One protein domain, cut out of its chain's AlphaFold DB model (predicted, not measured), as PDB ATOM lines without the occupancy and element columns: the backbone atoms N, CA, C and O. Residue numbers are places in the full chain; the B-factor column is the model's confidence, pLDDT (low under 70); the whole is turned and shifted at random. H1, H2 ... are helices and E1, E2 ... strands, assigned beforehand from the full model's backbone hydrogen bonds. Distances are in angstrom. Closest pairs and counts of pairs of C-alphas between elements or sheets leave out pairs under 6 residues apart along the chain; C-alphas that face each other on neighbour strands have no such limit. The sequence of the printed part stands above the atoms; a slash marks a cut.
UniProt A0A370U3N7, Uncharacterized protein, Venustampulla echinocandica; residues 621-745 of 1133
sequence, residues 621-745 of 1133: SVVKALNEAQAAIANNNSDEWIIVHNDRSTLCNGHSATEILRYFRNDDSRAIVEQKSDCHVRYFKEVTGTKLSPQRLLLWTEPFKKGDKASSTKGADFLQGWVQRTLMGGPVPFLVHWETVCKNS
ATOM      1  N   SER A 621      43.360  16.335 -54.672       92.19
ATOM      2  CA  SER A 621      44.398  16.478 -53.642       92.19
ATOM      3  C   SER A 621      44.826  15.141 -53.025       92.19
ATOM      4  O   SER A 621      46.016  14.936 -52.801       92.19
ATOM      5  N   VAL A 622      43.879  14.222 -52.800       92.00
ATOM      6  CA  VAL A 622      44.138  12.859 -52.301       92.00
ATOM      7  C   VAL A 622      44.877  12.058 -53.371       92.00
ATOM      8  O   VAL A 622      45.867  11.394 -53.079       92.00
ATOM      9  N   VAL A 623      44.438  12.161 -54.630       92.06
ATOM     10  CA  VAL A 623      45.075  11.481 -55.771       92.06
ATOM     11  C   VAL A 623      46.485  12.032 -56.030       92.06
ATOM     12  O   VAL A 623      47.413  11.267 -56.283       92.06
ATOM     13  N   LYS A 624      46.692  13.346 -55.892       94.06
ATOM     14  CA  LYS A 624      48.013  13.981 -55.994       94.06
ATOM     15  C   LYS A 624      48.952  13.525 -54.874       94.06
ATOM     16  O   LYS A 624      50.052  13.072 -55.178       94.06
ATOM     17  N   ALA A 625      48.507  13.559 -53.616       91.12
ATOM     18  CA  ALA A 625      49.295  13.082 -52.474       91.12
ATOM     19  C   ALA A 625      49.614  11.575 -52.570       91.12
ATOM     20  O   ALA A 625      50.709  11.144 -52.209       91.12
ATOM     21  N   LEU A 626      48.693  10.772 -53.119       92.69
ATOM     22  CA  LEU A 626      48.922   9.362 -53.441       92.69
ATOM     23  C   LEU A 626      50.038   9.182 -54.484       92.69
ATOM     24  O   LEU A 626      50.922   8.348 -54.292       92.69
ATOM     25  N   ASN A 627      50.007   9.951 -55.574       91.81
ATOM     26  CA  ASN A 627      51.003   9.863 -56.645       91.81
ATOM     27  C   ASN A 627      52.389  10.347 -56.182       91.81
ATOM     28  O   ASN A 627      53.399   9.728 -56.511       91.81
ATOM     29  N   GLU A 628      52.440  11.401 -55.364       92.75
ATOM     30  CA  GLU A 628      53.675  11.905 -54.745       92.75
ATOM     31  C   GLU A 628      54.289  10.872 -53.783       92.75
ATOM     32  O   GLU A 628      55.497  10.633 -53.820       92.75
ATOM     33  N   ALA A 629      53.462  10.174 -52.997       89.38
ATOM     34  CA  ALA A 629      53.913   9.072 -52.149       89.38
ATOM     35  C   ALA A 629      54.436   7.873 -52.956       89.38
ATOM     36  O   ALA A 629      55.474   7.307 -52.615       89.38
ATOM     37  N   GLN A 630      53.762   7.498 -54.049       88.94
ATOM     38  CA  GLN A 630      54.222   6.418 -54.932       88.94
ATOM     39  C   GLN A 630      55.572   6.746 -55.579       88.94
ATOM     40  O   GLN A 630      56.454   5.889 -55.604       88.94
ATOM     41  N   ALA A 631      55.768   7.988 -56.033       89.12
ATOM     42  CA  ALA A 631      57.041   8.444 -56.592       89.12
ATOM     43  C   ALA A 631      58.197   8.393 -55.572       89.12
ATOM     44  O   ALA A 631      59.339   8.148 -55.959       89.12
ATOM     45  N   ALA A 632      57.914   8.569 -54.276       86.94
ATOM     46  CA  ALA A 632      58.902   8.381 -53.215       86.94
ATOM     47  C   ALA A 632      59.240   6.891 -52.990       86.94
ATOM     48  O   ALA A 632      60.419   6.528 -52.988       86.94
ATOM     49  N   ILE A 633      58.225   6.024 -52.853       86.81
ATOM     50  CA  ILE A 633      58.389   4.582 -52.559       86.81
ATOM     51  C   ILE A 633      59.047   3.819 -53.714       86.81
ATOM     52  O   ILE A 633      59.777   2.862 -53.466       86.81
ATOM     53  N   ALA A 634      58.849   4.253 -54.965       85.25
ATOM     54  CA  ALA A 634      59.415   3.613 -56.158       85.25
ATOM     55  C   ALA A 634      60.953   3.458 -56.136       85.25
ATOM     56  O   ALA A 634      61.495   2.674 -56.909       85.25
ATOM     57  N   ASN A 635      61.651   4.171 -55.245       80.56
ATOM     58  CA  ASN A 635      63.102   4.084 -55.055       80.56
ATOM     59  C   ASN A 635      63.535   3.089 -53.953       80.56
ATOM     60  O   ASN A 635      64.726   2.815 -53.831       80.56
ATOM     61  N   ASN A 636      62.601   2.572 -53.140       75.62
ATOM     62  CA  ASN A 636      62.895   1.928 -51.848       75.62
ATOM     63  C   ASN A 636      62.557   0.424 -51.752       75.62
ATOM     64  O   ASN A 636      62.963  -0.202 -50.775       75.62
ATOM     65  N   ASN A 637      61.855  -0.169 -52.728       71.44
ATOM     66  CA  ASN A 637      61.534  -1.612 -52.779       71.44
ATOM     67  C   ASN A 637      60.915  -2.207 -51.487       71.44
ATOM     68  O   ASN A 637      61.231  -3.338 -51.113       71.44
ATOM     69  N   SER A 638      60.042  -1.470 -50.795       74.12
ATOM     70  CA  SER A 638      59.398  -1.917 -49.553       74.12
ATOM     71  C   SER A 638      57.947  -2.385 -49.760       74.12
ATOM     72  O   SER A 638      57.178  -1.755 -50.484       74.12
ATOM     73  N   ASP A 639      57.535  -3.449 -49.054       78.06
ATOM     74  CA  ASP A 639      56.138  -3.940 -48.976       78.06
ATOM     75  C   ASP A 639      55.231  -3.025 -48.108       78.06
ATOM     76  O   ASP A 639      54.324  -3.468 -47.392       78.06
ATOM     77  N   GLU A 640      55.502  -1.720 -48.111       85.06
ATOM     78  CA  GLU A 640      54.801  -0.732 -47.297       85.06
ATOM     79  C   GLU A 640      53.476  -0.311 -47.933       85.06
ATOM     80  O   GLU A 640      53.346  -0.112 -49.141       85.06
ATOM     81  N   TRP A 641      52.467  -0.143 -47.086       87.19
ATOM     82  CA  TRP A 641      51.172   0.386 -47.481       87.19
ATOM     83  C   TRP A 641      51.173   1.906 -47.405       87.19
ATOM     84  O   TRP A 641      51.710   2.512 -46.472       87.19
ATOM     85  N   ILE A 642      50.481   2.515 -48.363       87.44
ATOM     86  CA  ILE A 642      50.242   3.955 -48.385       87.44
ATOM     87  C   ILE A 642      48.884   4.223 -47.747       87.44
ATOM     88  O   ILE A 642      47.850   3.833 -48.302       87.44
ATOM     89  N   ILE A 643      48.881   4.920 -46.610       90.44
ATOM     90  CA  ILE A 643      47.679   5.572 -46.092       90.44
ATOM     91  C   ILE A 643      47.732   7.032 -46.521       90.44
ATOM     92  O   ILE A 643      48.604   7.778 -46.077       90.44
ATOM     93  N   VAL A 644      46.801   7.459 -47.369       88.50
ATOM     94  CA  VAL A 644      46.638   8.879 -47.707       88.50
ATOM     95  C   VAL A 644      45.443   9.410 -46.935       88.50
ATOM     96  O   VAL A 644      44.351   8.868 -47.062       88.50
ATOM     97  N   HIS A 645      45.648  10.449 -46.131       91.56
ATOM     98  CA  HIS A 645      44.604  11.173 -45.413       91.56
ATOM     99  C   HIS A 645      44.568  12.624 -45.903       91.56
ATOM    100  O   HIS A 645      45.492  13.401 -45.675       91.56
ATOM    101  N   ASN A 646      43.487  12.985 -46.598       92.69
ATOM    102  CA  ASN A 646      43.288  14.301 -47.221       92.69
ATOM    103  C   ASN A 646      44.409  14.684 -48.209       92.69
ATOM    104  O   ASN A 646      44.442  14.172 -49.322       92.69
ATOM    105  N   ASP A 647      45.306  15.594 -47.835       90.88
ATOM    106  CA  ASP A 647      46.433  16.078 -48.638       90.88
ATOM    107  C   ASP A 647      47.782  15.457 -48.225       90.88
ATOM    108  O   ASP A 647      48.828  15.869 -48.727       90.88
ATOM    109  N   ARG A 648      47.787  14.467 -47.316       91.62
ATOM    110  CA  ARG A 648      49.011  13.902 -46.723       91.62
ATOM    111  C   ARG A 648      49.077  12.392 -46.856       91.62
ATOM    112  O   ARG A 648      48.131  11.678 -46.542       91.62
ATOM    113  N   SER A 649      50.243  11.890 -47.236       93.44
ATOM    114  CA  SER A 649      50.573  10.469 -47.171       93.44
ATOM    115  C   SER A 649      51.242  10.098 -45.849       93.44
ATOM    116  O   SER A 649      51.963  10.888 -45.238       93.44
ATOM    117  N   THR A 650      51.068   8.858 -45.415       92.81
ATOM    118  CA  THR A 650      51.831   8.243 -44.329       92.81
ATOM    119  C   THR A 650      52.070   6.779 -44.678       92.81
ATOM    120  O   THR A 650      51.134   6.062 -45.031       92.81
ATOM    121  N   LEU A 651      53.333   6.362 -44.619       91.88
ATOM    122  CA  LEU A 651      53.731   4.979 -44.860       91.88
ATOM    123  C   LEU A 651      53.538   4.168 -43.581       91.88
ATOM    124  O   LEU A 651      53.818   4.655 -42.483       91.88
ATOM    125  N   CYS A 652      53.071   2.933 -43.716       91.12
ATOM    126  CA  CYS A 652      53.074   1.966 -42.627       91.12
ATOM    127  C   CYS A 652      53.157   0.536 -43.168       91.12
ATOM    128  O   CYS A 652      52.905   0.276 -44.341       91.12
ATOM    129  N   ASN A 653      53.441  -0.429 -42.294       90.69
ATOM    130  CA  ASN A 653      53.313  -1.836 -42.660       90.69
ATOM    131  C   ASN A 653      51.836  -2.208 -42.942       90.69
ATOM    132  O   ASN A 653      50.897  -1.558 -42.462       90.69
ATOM    133  N   GLY A 654      51.621  -3.287 -43.699       88.00
ATOM    134  CA  GLY A 654      50.279  -3.725 -44.097       88.00
ATOM    135  C   GLY A 654      49.374  -4.210 -42.964       88.00
ATOM    136  O   GLY A 654      48.149  -4.160 -43.101       88.00
ATOM    137  N   HIS A 655      49.941  -4.628 -41.827       88.50
ATOM    138  CA  HIS A 655      49.158  -4.979 -40.643       88.50
ATOM    139  C   HIS A 655      48.523  -3.719 -40.034       88.50
ATOM    140  O   HIS A 655      47.308  -3.674 -39.873       88.50
ATOM    141  N   SER A 656      49.299  -2.649 -39.830       91.31
ATOM    142  CA  SER A 656      48.799  -1.354 -39.348       91.31
ATOM    143  C   SER A 656      47.726  -0.744 -40.262       91.31
ATOM    144  O   SER A 656      46.724  -0.237 -39.762       91.31
ATOM    145  N   ALA A 657      47.875  -0.836 -41.589       91.12
ATOM    146  CA  ALA A 657      46.850  -0.365 -42.527       91.12
ATOM    147  C   ALA A 657      45.570  -1.220 -42.503       91.12
ATOM    148  O   ALA A 657      44.460  -0.687 -42.576       91.12
ATOM    149  N   THR A 658      45.711  -2.541 -42.361       88.94
ATOM    150  CA  THR A 658      44.573  -3.464 -42.221       88.94
ATOM    151  C   THR A 658      43.825  -3.223 -40.911       88.94
ATOM    152  O   THR A 658      42.596  -3.173 -40.916       88.94
ATOM    153  N   GLU A 659      44.545  -2.988 -39.812       89.81
ATOM    154  CA  GLU A 659      43.964  -2.612 -38.523       89.81
ATOM    155  C   GLU A 659      43.234  -1.268 -38.605       89.81
ATOM    156  O   GLU A 659      42.071  -1.193 -38.220       89.81
ATOM    157  N   ILE A 660      43.844  -0.229 -39.187       92.56
ATOM    158  CA  ILE A 660      43.185   1.072 -39.406       92.56
ATOM    159  C   ILE A 660      41.870   0.902 -40.173       92.56
ATOM    160  O   ILE A 660      40.850   1.448 -39.757       92.56
ATOM    161  N   LEU A 661      41.850   0.094 -41.236       92.38
ATOM    162  CA  LEU A 661      40.622  -0.199 -41.976       92.38
ATOM    163  C   LEU A 661      39.604  -1.014 -41.153       92.38
ATOM    164  O   LEU A 661      38.400  -0.776 -41.271       92.38
ATOM    165  N   ARG A 662      40.059  -1.955 -40.316       91.38
ATOM    166  CA  ARG A 662      39.203  -2.751 -39.420       91.38
ATOM    167  C   ARG A 662      38.521  -1.867 -38.378       91.38
ATOM    168  O   ARG A 662      37.312  -1.970 -38.203       91.38
ATOM    169  N   TYR A 663      39.256  -0.953 -37.745       89.62
ATOM    170  CA  TYR A 663      38.677   0.018 -36.812       89.62
ATOM    171  C   TYR A 663      37.783   1.037 -37.526       89.62
ATOM    172  O   TYR A 663      36.682   1.286 -37.055       89.62
ATOM    173  N   PHE A 664      38.173   1.543 -38.700       91.12
ATOM    174  CA  PHE A 664      37.335   2.453 -39.496       91.12
ATOM    175  C   PHE A 664      35.959   1.860 -39.852       91.12
ATOM    176  O   PHE A 664      34.963   2.579 -39.904       91.12
ATOM    177  N   ARG A 665      35.907   0.550 -40.128       90.19
ATOM    178  CA  ARG A 665      34.674  -0.165 -40.494       90.19
ATOM    179  C   ARG A 665      33.825  -0.588 -39.301       90.19
ATOM    180  O   ARG A 665      32.609  -0.625 -39.437       90.19
ATOM    181  N   ASN A 666      34.451  -0.901 -38.168       86.75
ATOM    182  CA  ASN A 666      33.773  -1.457 -36.995       86.75
ATOM    183  C   ASN A 666      33.396  -0.398 -35.939       86.75
ATOM    184  O   ASN A 666      32.911  -0.761 -34.871       86.75
ATOM    185  N   ASP A 667      33.667   0.887 -36.185       85.25
ATOM    186  CA  ASP A 667      33.406   1.962 -35.226       85.25
ATOM    187  C   ASP A 667      32.107   2.718 -35.549       85.25
ATOM    188  O   ASP A 667      32.095   3.712 -36.280       85.25
ATOM    189  N   ASP A 668      31.004   2.266 -34.941       83.62
ATOM    190  CA  ASP A 668      29.678   2.901 -35.015       83.62
ATOM    191  C   ASP A 668      29.704   4.395 -34.637       83.62
ATOM    192  O   ASP A 668      28.873   5.190 -35.095       83.62
ATOM    193  N   SER A 669      30.682   4.823 -33.828       83.38
ATOM    194  CA  SER A 669      30.819   6.223 -33.428       83.38
ATOM    195  C   SER A 669      31.285   7.138 -34.564       83.38
ATOM    196  O   SER A 669      31.168   8.360 -34.432       83.38
ATOM    197  N   ARG A 670      31.700   6.590 -35.718       83.62
ATOM    198  CA  ARG A 670      31.949   7.360 -36.946       83.62
ATOM    199  C   ARG A 670      30.769   8.270 -37.289       83.62
ATOM    200  O   ARG A 670      30.998   9.442 -37.556       83.62
ATOM    201  N   ALA A 671      29.522   7.797 -37.208       83.81
ATOM    202  CA  ALA A 671      28.346   8.631 -37.495       83.81
ATOM    203  C   ALA A 671      28.202   9.819 -36.517       83.81
ATOM    204  O   ALA A 671      27.812  10.921 -36.907       83.81
ATOM    205  N   ILE A 672      28.578   9.615 -35.249       83.19
ATOM    206  CA  ILE A 672      28.591  10.654 -34.209       83.19
ATOM    207  C   ILE A 672      29.707  11.672 -34.487       83.19
ATOM    208  O   ILE A 672      29.506  12.872 -34.300       83.19
ATOM    209  N   VAL A 673      30.877  11.216 -34.939       83.25
ATOM    210  CA  VAL A 673      32.002  12.090 -35.296       83.25
ATOM    211  C   VAL A 673      31.740  12.847 -36.596       83.25
ATOM    212  O   VAL A 673      32.015  14.043 -36.637       83.25
ATOM    213  N   GLU A 674      31.131  12.230 -37.611       89.62
ATOM    214  CA  GLU A 674      30.671  12.934 -38.815       89.62
ATOM    215  C   GLU A 674      29.722  14.080 -38.416       89.62
ATOM    216  O   GLU A 674      29.972  15.243 -38.733       89.62
ATOM    217  N   GLN A 675      28.708  13.797 -37.585       87.62
ATOM    218  CA  GLN A 675      27.775  14.823 -37.101       87.62
ATOM    219  C   GLN A 675      28.432  15.915 -36.229       87.62
ATOM    220  O   GLN A 675      27.984  17.056 -36.262       87.62
ATOM    221  N   LYS A 676      29.472  15.603 -35.441       87.56
ATOM    222  CA  LYS A 676      30.187  16.593 -34.602       87.56
ATOM    223  C   LYS A 676      31.270  17.374 -35.364       87.56
ATOM    224  O   LYS A 676      31.679  18.448 -34.910       87.56
ATOM    225  N   SER A 677      31.754  16.856 -36.491       86.44
ATOM    226  CA  SER A 677      32.771  17.487 -37.348       86.44
ATOM    227  C   SER A 677      32.187  18.290 -38.511       86.44
ATOM    228  O   SER A 677      32.936  19.017 -39.159       86.44
ATOM    229  N   ASP A 678      30.876  18.179 -38.743       93.44
ATOM    230  CA  ASP A 678      30.168  18.745 -39.899       93.44
ATOM    231  C   ASP A 678      30.752  18.258 -41.244       93.44
ATOM    232  O   ASP A 678      30.701  18.949 -42.266       93.44
ATOM    233  N   CYS A 679      31.320  17.046 -41.237       95.38
ATOM    234  CA  CYS A 679      31.998  16.408 -42.362       95.38
ATOM    235  C   CYS A 679      31.618  14.934 -42.487       95.38
ATOM    236  O   CYS A 679      31.526  14.226 -41.490       95.38
ATOM    237  N   HIS A 680      31.513  14.430 -43.714       94.62
ATOM    238  CA  HIS A 680      31.613  12.999 -43.973       94.62
ATOM    239  C   HIS A 680      33.067  12.558 -43.871       94.62
ATOM    240  O   HIS A 680      33.945  13.252 -44.385       94.62
ATOM    241  N   VAL A 681      33.325  11.380 -43.299       94.56
ATOM    242  CA  VAL A 681      34.618  10.708 -43.449       94.56
ATOM    243  C   VAL A 681      34.450   9.625 -44.507       94.56
ATOM    244  O   VAL A 681      33.554   8.785 -44.431       94.56
ATOM    245  N   ARG A 682      35.291   9.658 -45.532       94.81
ATOM    246  CA  ARG A 682      35.287   8.727 -46.661       94.81
ATOM    247  C   ARG A 682      36.493   7.807 -46.592       94.81
ATOM    248  O   ARG A 682      37.524   8.164 -46.022       94.81
ATOM    249  N   TYR A 683      36.359   6.646 -47.221       95.56
ATOM    250  CA  TYR A 683      37.465   5.733 -47.456       95.56
ATOM    251  C   TYR A 683      37.357   5.101 -48.845       95.56
ATOM    252  O   TYR A 683      36.259   4.898 -49.362       95.56
ATOM    253  N   PHE A 684      38.501   4.754 -49.423       94.00
ATOM    254  CA  PHE A 684      38.608   3.916 -50.613       94.00
ATOM    255  C   PHE A 684      39.809   2.987 -50.436       94.00
ATOM    256  O   PHE A 684      40.913   3.448 -50.140       94.00
ATOM    257  N   LYS A 685      39.603   1.676 -50.593       91.50
ATOM    258  CA  LYS A 685      40.690   0.692 -50.569       91.50
ATOM    259  C   LYS A 685      40.967   0.217 -51.988       91.50
ATOM    260  O   LYS A 685      40.162  -0.520 -52.552       91.50
ATOM    261  N   GLU A 686      42.126   0.573 -52.526       88.81
ATOM    262  CA  GLU A 686      42.584   0.025 -53.797       88.81
ATOM    263  C   GLU A 686      43.299  -1.307 -53.533       88.81
ATOM    264  O   GLU A 686      44.358  -1.356 -52.900       88.81
ATOM    265  N   VAL A 687      42.691  -2.402 -53.995       80.62
ATOM    266  CA  VAL A 687      43.308  -3.733 -54.011       80.62
ATOM    267  C   VAL A 687      43.769  -4.008 -55.436       80.62
ATOM    268  O   VAL A 687      43.077  -4.649 -56.224       80.62
ATOM    269  N   THR A 688      44.934  -3.469 -55.781       76.12
ATOM    270  CA  THR A 688      45.615  -3.770 -57.040       76.12
ATOM    271  C   THR A 688      45.964  -5.263 -57.077       76.12
ATOM    272  O   THR A 688      46.593  -5.796 -56.168       76.12
ATOM    273  N   GLY A 689      45.484  -5.972 -58.104       58.16
ATOM    274  CA  GLY A 689      45.397  -7.442 -58.105       58.16
ATOM    275  C   GLY A 689      46.718  -8.214 -58.237       58.16
ATOM    276  O   GLY A 689      46.696  -9.442 -58.284       58.16
ATOM    277  N   THR A 690      47.865  -7.537 -58.316       70.62
ATOM    278  CA  THR A 690      49.185  -8.175 -58.419       70.62
ATOM    279  C   THR A 690      49.872  -8.215 -57.053       70.62
ATOM    280  O   THR A 690      49.977  -7.195 -56.373       70.62
ATOM    281  N   LYS A 691      50.408  -9.385 -56.665       64.31
ATOM    282  CA  LYS A 691      51.082  -9.610 -55.363       64.31
ATOM    283  C   LYS A 691      52.241  -8.647 -55.048       64.31
ATOM    284  O   LYS A 691      52.626  -8.559 -53.894       64.31
ATOM    285  N   LEU A 692      52.788  -7.972 -56.060       63.88
ATOM    286  CA  LEU A 692      53.928  -7.050 -55.975       63.88
ATOM    287  C   LEU A 692      53.515  -5.565 -55.963       63.88
ATOM    288  O   LEU A 692      54.365  -4.690 -56.090       63.88
ATOM    289  N   SER A 693      52.214  -5.266 -55.888       70.94
ATOM    290  CA  SER A 693      51.712  -3.890 -55.839       70.94
ATOM    291  C   SER A 693      51.297  -3.514 -54.409       70.94
ATOM    292  O   SER A 693      50.523  -4.256 -53.795       70.94
ATOM    293  N   PRO A 694      51.776  -2.383 -53.854       73.88
ATOM    294  CA  PRO A 694      51.395  -1.968 -52.510       73.88
ATOM    295  C   PRO A 694      49.904  -1.619 -52.483       73.88
ATOM    296  O   PRO A 694      49.442  -0.763 -53.242       73.88
ATOM    297  N   GLN A 695      49.147  -2.282 -51.604       84.69
ATOM    298  CA  GLN A 695      47.731  -1.974 -51.391       84.69
ATOM    299  C   GLN A 695      47.591  -0.574 -50.783       84.69
ATOM    300  O   GLN A 695      48.381  -0.159 -49.930       84.69
ATOM    301  N   ARG A 696      46.573   0.166 -51.229       89.75
ATOM    302  CA  ARG A 696      46.407   1.589 -50.900       89.75
ATOM    303  C   ARG A 696      45.144   1.787 -50.078       89.75
ATOM    304  O   ARG A 696      44.088   1.244 -50.411       89.75
ATOM    305  N   LEU A 697      45.244   2.600 -49.029       93.81
ATOM    306  CA  LEU A 697      44.103   3.045 -48.239       93.81
ATOM    307  C   LEU A 697      44.005   4.568 -48.327       93.81
ATOM    308  O   LEU A 697      44.805   5.293 -47.742       93.81
ATOM    309  N   LEU A 698      43.010   5.048 -49.062       96.00
ATOM    310  CA  LEU A 698      42.671   6.464 -49.109       96.00
ATOM    311  C   LEU A 698      41.606   6.739 -48.051       96.00
ATOM    312  O   LEU A 698      40.625   6.002 -47.945       96.00
ATOM    313  N   LEU A 699      41.799   7.807 -47.290       96.19
ATOM    314  CA  LEU A 699      40.886   8.355 -46.299       96.19
ATOM    315  C   LEU A 699      40.770   9.860 -46.575       96.19
ATOM    316  O   LEU A 699      41.767  10.519 -46.867       96.19
ATOM    317  N   TRP A 700      39.581  10.444 -46.491       97.31
ATOM    318  CA  TRP A 700      39.438  11.903 -46.590       97.31
ATOM    319  C   TRP A 700      38.183  12.397 -45.883       97.31
ATOM    320  O   TRP A 700      37.277  11.616 -45.595       97.31
ATOM    321  N   THR A 701      38.124  13.695 -45.597       96.44
ATOM    322  CA  THR A 701      36.928  14.347 -45.056       96.44
ATOM    323  C   THR A 701      36.311  15.318 -46.052       96.44
ATOM    324  O   THR A 701      37.009  16.145 -46.634       96.44
ATOM    325  N   GLU A 702      34.993  15.244 -46.217       95.88
ATOM    326  CA  GLU A 702      34.201  16.131 -47.073       95.88
ATOM    327  C   GLU A 702      33.241  16.942 -46.194       95.88
ATOM    328  O   GLU A 702      32.410  16.329 -45.525       95.88
ATOM    329  N   PRO A 703      33.283  18.286 -46.174       95.69
ATOM    330  CA  PRO A 703      32.323  19.059 -45.391       95.69
ATOM    331  C   PRO A 703      30.893  18.840 -45.904       95.69
ATOM    332  O   PRO A 703      30.650  18.881 -47.113       95.69
ATOM    333  N   PHE A 704      29.924  18.684 -44.992       94.94
ATOM    334  CA  PHE A 704      28.498  18.513 -45.320       94.94
ATOM    335  C   PHE A 704      27.962  19.640 -46.221       94.94
ATOM    336  O   PHE A 704      27.045  19.438 -47.019       94.94
ATOM    337  N   LYS A 705      28.538  20.840 -46.099       92.50
ATOM    338  CA  LYS A 705      28.279  21.992 -46.967       92.50
ATOM    339  C   LYS A 705      29.487  22.210 -47.874       92.50
ATOM    340  O   LYS A 705      30.551  22.623 -47.414       92.50
ATOM    341  N   LYS A 706      29.320  21.975 -49.179       92.56
ATOM    342  CA  LYS A 706      30.369  22.215 -50.182       92.56
ATOM    343  C   LYS A 706      30.867  23.665 -50.094       92.56
ATOM    344  O   LYS A 706      30.099  24.594 -50.318       92.56
ATOM    345  N   GLY A 707      32.155  23.836 -49.799       91.75
ATOM    346  CA  GLY A 707      32.798  25.145 -49.626       91.75
ATOM    347  C   GLY A 707      33.021  25.572 -48.168       91.75
ATOM    348  O   GLY A 707      33.727  26.556 -47.948       91.75
ATOM    349  N   ASP A 708      32.501  24.838 -47.176       95.19
ATOM    350  CA  ASP A 708      32.808  25.080 -45.761       95.19
ATOM    351  C   ASP A 708      34.243  24.636 -45.431       95.19
ATOM    352  O   ASP A 708      34.524  23.478 -45.106       95.19
ATOM    353  N   LYS A 709      35.167  25.596 -45.531       93.81
ATOM    354  CA  LYS A 709      36.585  25.412 -45.207       93.81
ATOM    355  C   LYS A 709      36.823  25.131 -43.722       93.81
ATOM    356  O   LYS A 709      37.756  24.402 -43.411       93.81
ATOM    357  N   ALA A 710      36.013  25.686 -42.818       92.81
ATOM    358  CA  ALA A 710      36.232  25.532 -41.380       92.81
ATOM    359  C   ALA A 710      35.960  24.086 -40.949       92.81
ATOM    360  O   ALA A 710      36.805  23.466 -40.300       92.81
ATOM    361  N   SER A 711      34.837  23.523 -41.398       92.94
ATOM    362  CA  SER A 711      34.522  22.105 -41.211       92.94
ATOM    363  C   SER A 711      35.541  21.228 -41.944       92.94
ATOM    364  O   SER A 711      36.112  20.331 -41.331       92.94
ATOM    365  N   SER A 712      35.893  21.549 -43.198       91.81
ATOM    366  CA  SER A 712      36.900  20.791 -43.962       91.81
ATOM    367  C   SER A 712      38.265  20.700 -43.259       91.81
ATOM    368  O   SER A 712      38.865  19.628 -43.260       91.81
ATOM    369  N   THR A 713      38.760  21.782 -42.645       93.00
ATOM    370  CA  THR A 713      40.010  21.763 -41.863       93.00
ATOM    371  C   THR A 713      39.841  20.988 -40.553       93.00
ATOM    372  O   THR A 713      40.664  20.134 -40.247       93.00
ATOM    373  N   LYS A 714      38.740  21.204 -39.821       93.25
ATOM    374  CA  LYS A 714      38.398  20.489 -38.574       93.25
ATOM    375  C   LYS A 714      38.325  18.967 -38.778       93.25
ATOM    376  O   LYS A 714      38.808  18.209 -37.938       93.25
ATOM    377  N   GLY A 715      37.743  18.523 -39.893       94.44
ATOM    378  CA  GLY A 715      37.709  17.123 -40.316       94.44
ATOM    379  C   GLY A 715      39.093  16.594 -40.696       94.44
ATOM    380  O   GLY A 715      39.464  15.499 -40.268       94.44
ATOM    381  N   ALA A 716      39.885  17.385 -41.426       93.44
ATOM    382  CA  ALA A 716      41.223  16.988 -41.848       93.44
ATOM    383  C   ALA A 716      42.199  16.831 -40.668       93.44
ATOM    384  O   ALA A 716      42.850  15.791 -40.558       93.44
ATOM    385  N   ASP A 717      42.235  17.806 -39.752       93.62
ATOM    386  CA  ASP A 717      43.041  17.771 -38.525       93.62
ATOM    387  C   ASP A 717      42.657  16.580 -37.634       93.62
ATOM    388  O   ASP A 717      43.527  15.884 -37.099       93.62
ATOM    389  N   PHE A 718      41.353  16.304 -37.503       95.94
ATOM    390  CA  PHE A 718      40.854  15.129 -36.790       95.94
ATOM    391  C   PHE A 718      41.325  13.820 -37.440       95.94
ATOM    392  O   PHE A 718      41.851  12.951 -36.745       95.94
ATOM    393  N   LEU A 719      41.149  13.669 -38.757       95.88
ATOM    394  CA  LEU A 719      41.480  12.433 -39.465       95.88
ATOM    395  C   LEU A 719      42.993  12.171 -39.450       95.88
ATOM    396  O   LEU A 719      43.412  11.050 -39.155       95.88
ATOM    397  N   GLN A 720      43.809  13.208 -39.673       95.38
ATOM    398  CA  GLN A 720      45.262  13.131 -39.515       95.38
ATOM    399  C   GLN A 720      45.630  12.707 -38.088       95.38
ATOM    400  O   GLN A 720      46.415  11.775 -37.904       95.38
ATOM    401  N   GLY A 721      45.073  13.377 -37.074       95.56
ATOM    402  CA  GLY A 721      45.346  13.061 -35.674       95.56
ATOM    403  C   GLY A 721      44.977  11.618 -35.324       95.56
ATOM    404  O   GLY A 721      45.728  10.944 -34.611       95.56
ATOM    405  N   TRP A 722      43.846  11.129 -35.837       96.44
ATOM    406  CA  TRP A 722      43.357   9.773 -35.605       96.44
ATOM    407  C   TRP A 722      44.263   8.710 -36.240       96.44
ATOM    408  O   TRP A 722      44.670   7.772 -35.545       96.44
ATOM    409  N   VAL A 723      44.657   8.893 -37.508       95.81
ATOM    410  CA  VAL A 723      45.618   8.011 -38.195       95.81
ATOM    411  C   VAL A 723      46.961   8.016 -37.461       95.81
ATOM    412  O   VAL A 723      47.470   6.952 -37.108       95.81
ATOM    413  N   GLN A 724      47.509   9.194 -37.142       95.19
ATOM    414  CA  GLN A 724      48.794   9.316 -36.445       95.19
ATOM    415  C   GLN A 724      48.787   8.628 -35.074       95.19
ATOM    416  O   GLN A 724      49.720   7.891 -34.758       95.19
ATOM    417  N   ARG A 725      47.738   8.808 -34.257       94.69
ATOM    418  CA  ARG A 725      47.656   8.108 -32.964       94.69
ATOM    419  C   ARG A 725      47.465   6.606 -33.119       94.69
ATOM    420  O   ARG A 725      48.071   5.874 -32.346       94.69
ATOM    421  N   THR A 726      46.693   6.156 -34.107       94.50
ATOM    422  CA  THR A 726      46.497   4.721 -34.356       94.50
ATOM    423  C   THR A 726      47.798   4.030 -34.774       94.50
ATOM    424  O   THR A 726      48.074   2.921 -34.321       94.50
ATOM    425  N   LEU A 727      48.637   4.704 -35.568       93.31
ATOM    426  CA  LEU A 727      49.962   4.204 -35.953       93.31
ATOM    427  C   LEU A 727      50.973   4.211 -34.794       93.31
ATOM    428  O   LEU A 727      51.756   3.275 -34.676       93.31
ATOM    429  N   MET A 728      50.974   5.244 -33.939       93.88
ATOM    430  CA  MET A 728      51.980   5.393 -32.870       93.88
ATOM    431  C   MET A 728      51.623   4.702 -31.546       93.88
ATOM    432  O   MET A 728      52.517   4.274 -30.822       93.88
ATOM    433  N   GLY A 729      50.339   4.652 -31.182       89.00
ATOM    434  CA  GLY A 729      49.861   4.199 -29.868       89.00
ATOM    435  C   GLY A 729      49.014   2.927 -29.899       89.00
ATOM    436  O   GLY A 729      48.482   2.532 -28.862       89.00
ATOM    437  N   GLY A 730      48.861   2.304 -31.070       90.25
ATOM    438  CA  GLY A 730      47.838   1.289 -31.299       90.25
ATOM    439  C   GLY A 730      46.433   1.895 -31.451       90.25
ATOM    440  O   GLY A 730      46.259   3.114 -31.379       90.25
ATOM    441  N   PRO A 731      45.414   1.060 -31.701       88.75
ATOM    442  CA  PRO A 731      44.101   1.516 -32.149       88.75
ATOM    443  C   PRO A 731      43.323   2.329 -31.112       88.75
ATOM    444  O   PRO A 731      43.129   1.911 -29.970       88.75
ATOM    445  N   VAL A 732      42.812   3.481 -31.557       92.56
ATOM    446  CA  VAL A 732      41.986   4.406 -30.770       92.56
ATOM    447  C   VAL A 732      40.618   4.555 -31.449       92.56
ATOM    448  O   VAL A 732      40.593   4.844 -32.642       92.56
ATOM    449  N   PRO A 733      39.480   4.424 -30.742       91.94
ATOM    450  CA  PRO A 733      38.164   4.694 -31.328       91.94
ATOM    451  C   PRO A 733      37.999   6.148 -31.799       91.94
ATOM    452  O   PRO A 733      38.541   7.079 -31.188       91.94
ATOM    453  N   PHE A 734      37.200   6.353 -32.847       90.38
ATOM    454  CA  PHE A 734      36.891   7.650 -33.460       90.38
ATOM    455  C   PHE A 734      36.417   8.668 -32.418       90.38
ATOM    456  O   PHE A 734      36.998   9.751 -32.307       90.38
ATOM    457  N   LEU A 735      35.417   8.316 -31.601       89.88
ATOM    458  CA  LEU A 735      34.882   9.193 -30.553       89.88
ATOM    459  C   LEU A 735      35.917   9.547 -29.473       89.88
ATOM    460  O   LEU A 735      35.999  10.706 -29.068       89.88
ATOM    461  N   VAL A 736      36.751   8.591 -29.049       92.44
ATOM    462  CA  VAL A 736      37.801   8.819 -28.034       92.44
ATOM    463  C   VAL A 736      38.858   9.795 -28.560       92.44
ATOM    464  O   VAL A 736      39.305  10.701 -27.844       92.44
ATOM    465  N   HIS A 737      39.231   9.668 -29.837       94.69
ATOM    466  CA  HIS A 737      40.106  10.643 -30.475       94.69
ATOM    467  C   HIS A 737      39.428  12.014 -30.594       94.69
ATOM    468  O   HIS A 737      40.019  13.014 -30.181       94.69
ATOM    469  N   TRP A 738      38.184  12.057 -31.086       92.44
ATOM    470  CA  TRP A 738      37.400  13.284 -31.270       92.44
ATOM    471  C   TRP A 738      37.272  14.080 -29.970       92.44
ATOM    472  O   TRP A 738      37.562  15.274 -29.927       92.44
ATOM    473  N   GLU A 739      36.924  13.410 -28.873       90.12
ATOM    474  CA  GLU A 739      36.890  14.028 -27.551       90.12
ATOM    475  C   GLU A 739      38.240  14.587 -27.122       90.12
ATOM    476  O   GLU A 739      38.280  15.653 -26.513       90.12
ATOM    477  N   THR A 740      39.346  13.903 -27.424       91.69
ATOM    478  CA  THR A 740      40.672  14.434 -27.085       91.69
ATOM    479  C   THR A 740      40.995  15.686 -27.903       91.69
ATOM    480  O   THR A 740      41.604  16.610 -27.374       91.69
ATOM    481  N   VAL A 741      40.592  15.741 -29.179       89.19
ATOM    482  CA  VAL A 741      40.740  16.946 -30.014       89.19
ATOM    483  C   VAL A 741      39.946  18.103 -29.401       89.19
ATOM    484  O   VAL A 741      40.533  19.145 -29.122       89.19
ATOM    485  N   CYS A 742      38.670  17.888 -29.062       84.88
ATOM    486  CA  CYS A 742      37.824  18.889 -28.399       84.88
ATOM    487  C   CYS A 742      38.358  19.341 -27.026       84.88
ATOM    488  O   CYS A 742      38.272  20.520 -26.690       84.88
ATOM    489  N   LYS A 743      38.920  18.422 -26.224       86.44
ATOM    490  CA  LYS A 743      39.521  18.726 -24.909       86.44
ATOM    491  C   LYS A 743      40.826  19.526 -25.040       86.44
ATOM    492  O   LYS A 743      41.126  20.333 -24.165       86.44
ATOM    493  N   ASN A 744      41.576  19.340 -26.130       81.94
ATOM    494  CA  ASN A 744      42.852  20.025 -26.369       81.94
ATOM    495  C   ASN A 744      42.700  21.353 -27.134       81.94
ATOM    496  O   ASN A 744      43.555  22.235 -27.007       81.94
ATOM    497  N   SER A 745      41.631  21.532 -27.916       78.56
ATOM    498  CA  SER A 745      41.348  22.786 -28.613       78.56
ATOM    499  C   SER A 745      40.954  23.887 -27.621       78.56
ATOM    500  O   SER A 745      39.805  23.969 -27.193       78.56
TER     501      SER A 745
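This is residues 621 to 745 of the 1133 residues of an uncharacterized protein of Venustampulla echinocandica (UniProt A0A370U3N7). What is the main picture? A twisted sheet of four strands is the middle of three layers, with H4 and H2 over one face and H1 over the other; H3 sits beside E3, and H5 packs on H4 and H3, off the sheet. What makes it up? The printed part has 125 residues with named elements in the order H1 E1 E2 H2 H3 E3 E4 H4 H5, of mixed class; the sheet, E2 E1 E4 E3, is mixed. How large is it? It is compact, with a radius of gyration of the C-alphas of 14.6 A and spans of 40 by 31 by 24 A.

How do the strands pair? E1, residues 641 to 645, forms a hairpin with E2, residues 648 to 652, with N 643 and O 650 3.0 A apart, and is parallel to E4, residues 696 to 703, with N 699 and O 644 2.8 A apart. E4 forms an antiparallel hairpin with E3, residues 679 to 686, with N 682 and O 700 2.8 A apart. Which helices are on the sheet? H4, residues 709 to 729, and H2, residues 654 to 666, are on the same face at heights over the sheet of 7.8 A and 9.8 A; H1, residues 621 to 633, is on the opposite face at 8.4 A. H3, residues 670 to 677, is only just at the sheet's level, at 3.9 A; E2, H2, H3 and E3 make a split strand-helix-strand unit, two strands running the same way with E1 and E4 between them, its crossover right-handed. What of H5 and the backbones? H5, residues 734 to 744, touches residues 718 to 722 of H4, the closest C-alphas being those of Trp 722 and His 737, 6.1 A apart. In H1, H2, H3, H4 and H5 every O i to N i+4 pair is within hydrogen-bond range.

Where are the anchors? H1 begins at C-alpha 621, (44.398, 16.478, -53.642), and H5 ends at C-alpha 744, (42.852, 20.025, -26.369). How long are the longer elements? H4 measures 29.4 A from first to last C-alpha, E4 23.1 A and E3 22.6 A.

Is it unbroken? The printed part has no cut, and no link is long. Where is confidence low? Residues 689 and 691 to 692 are under 70.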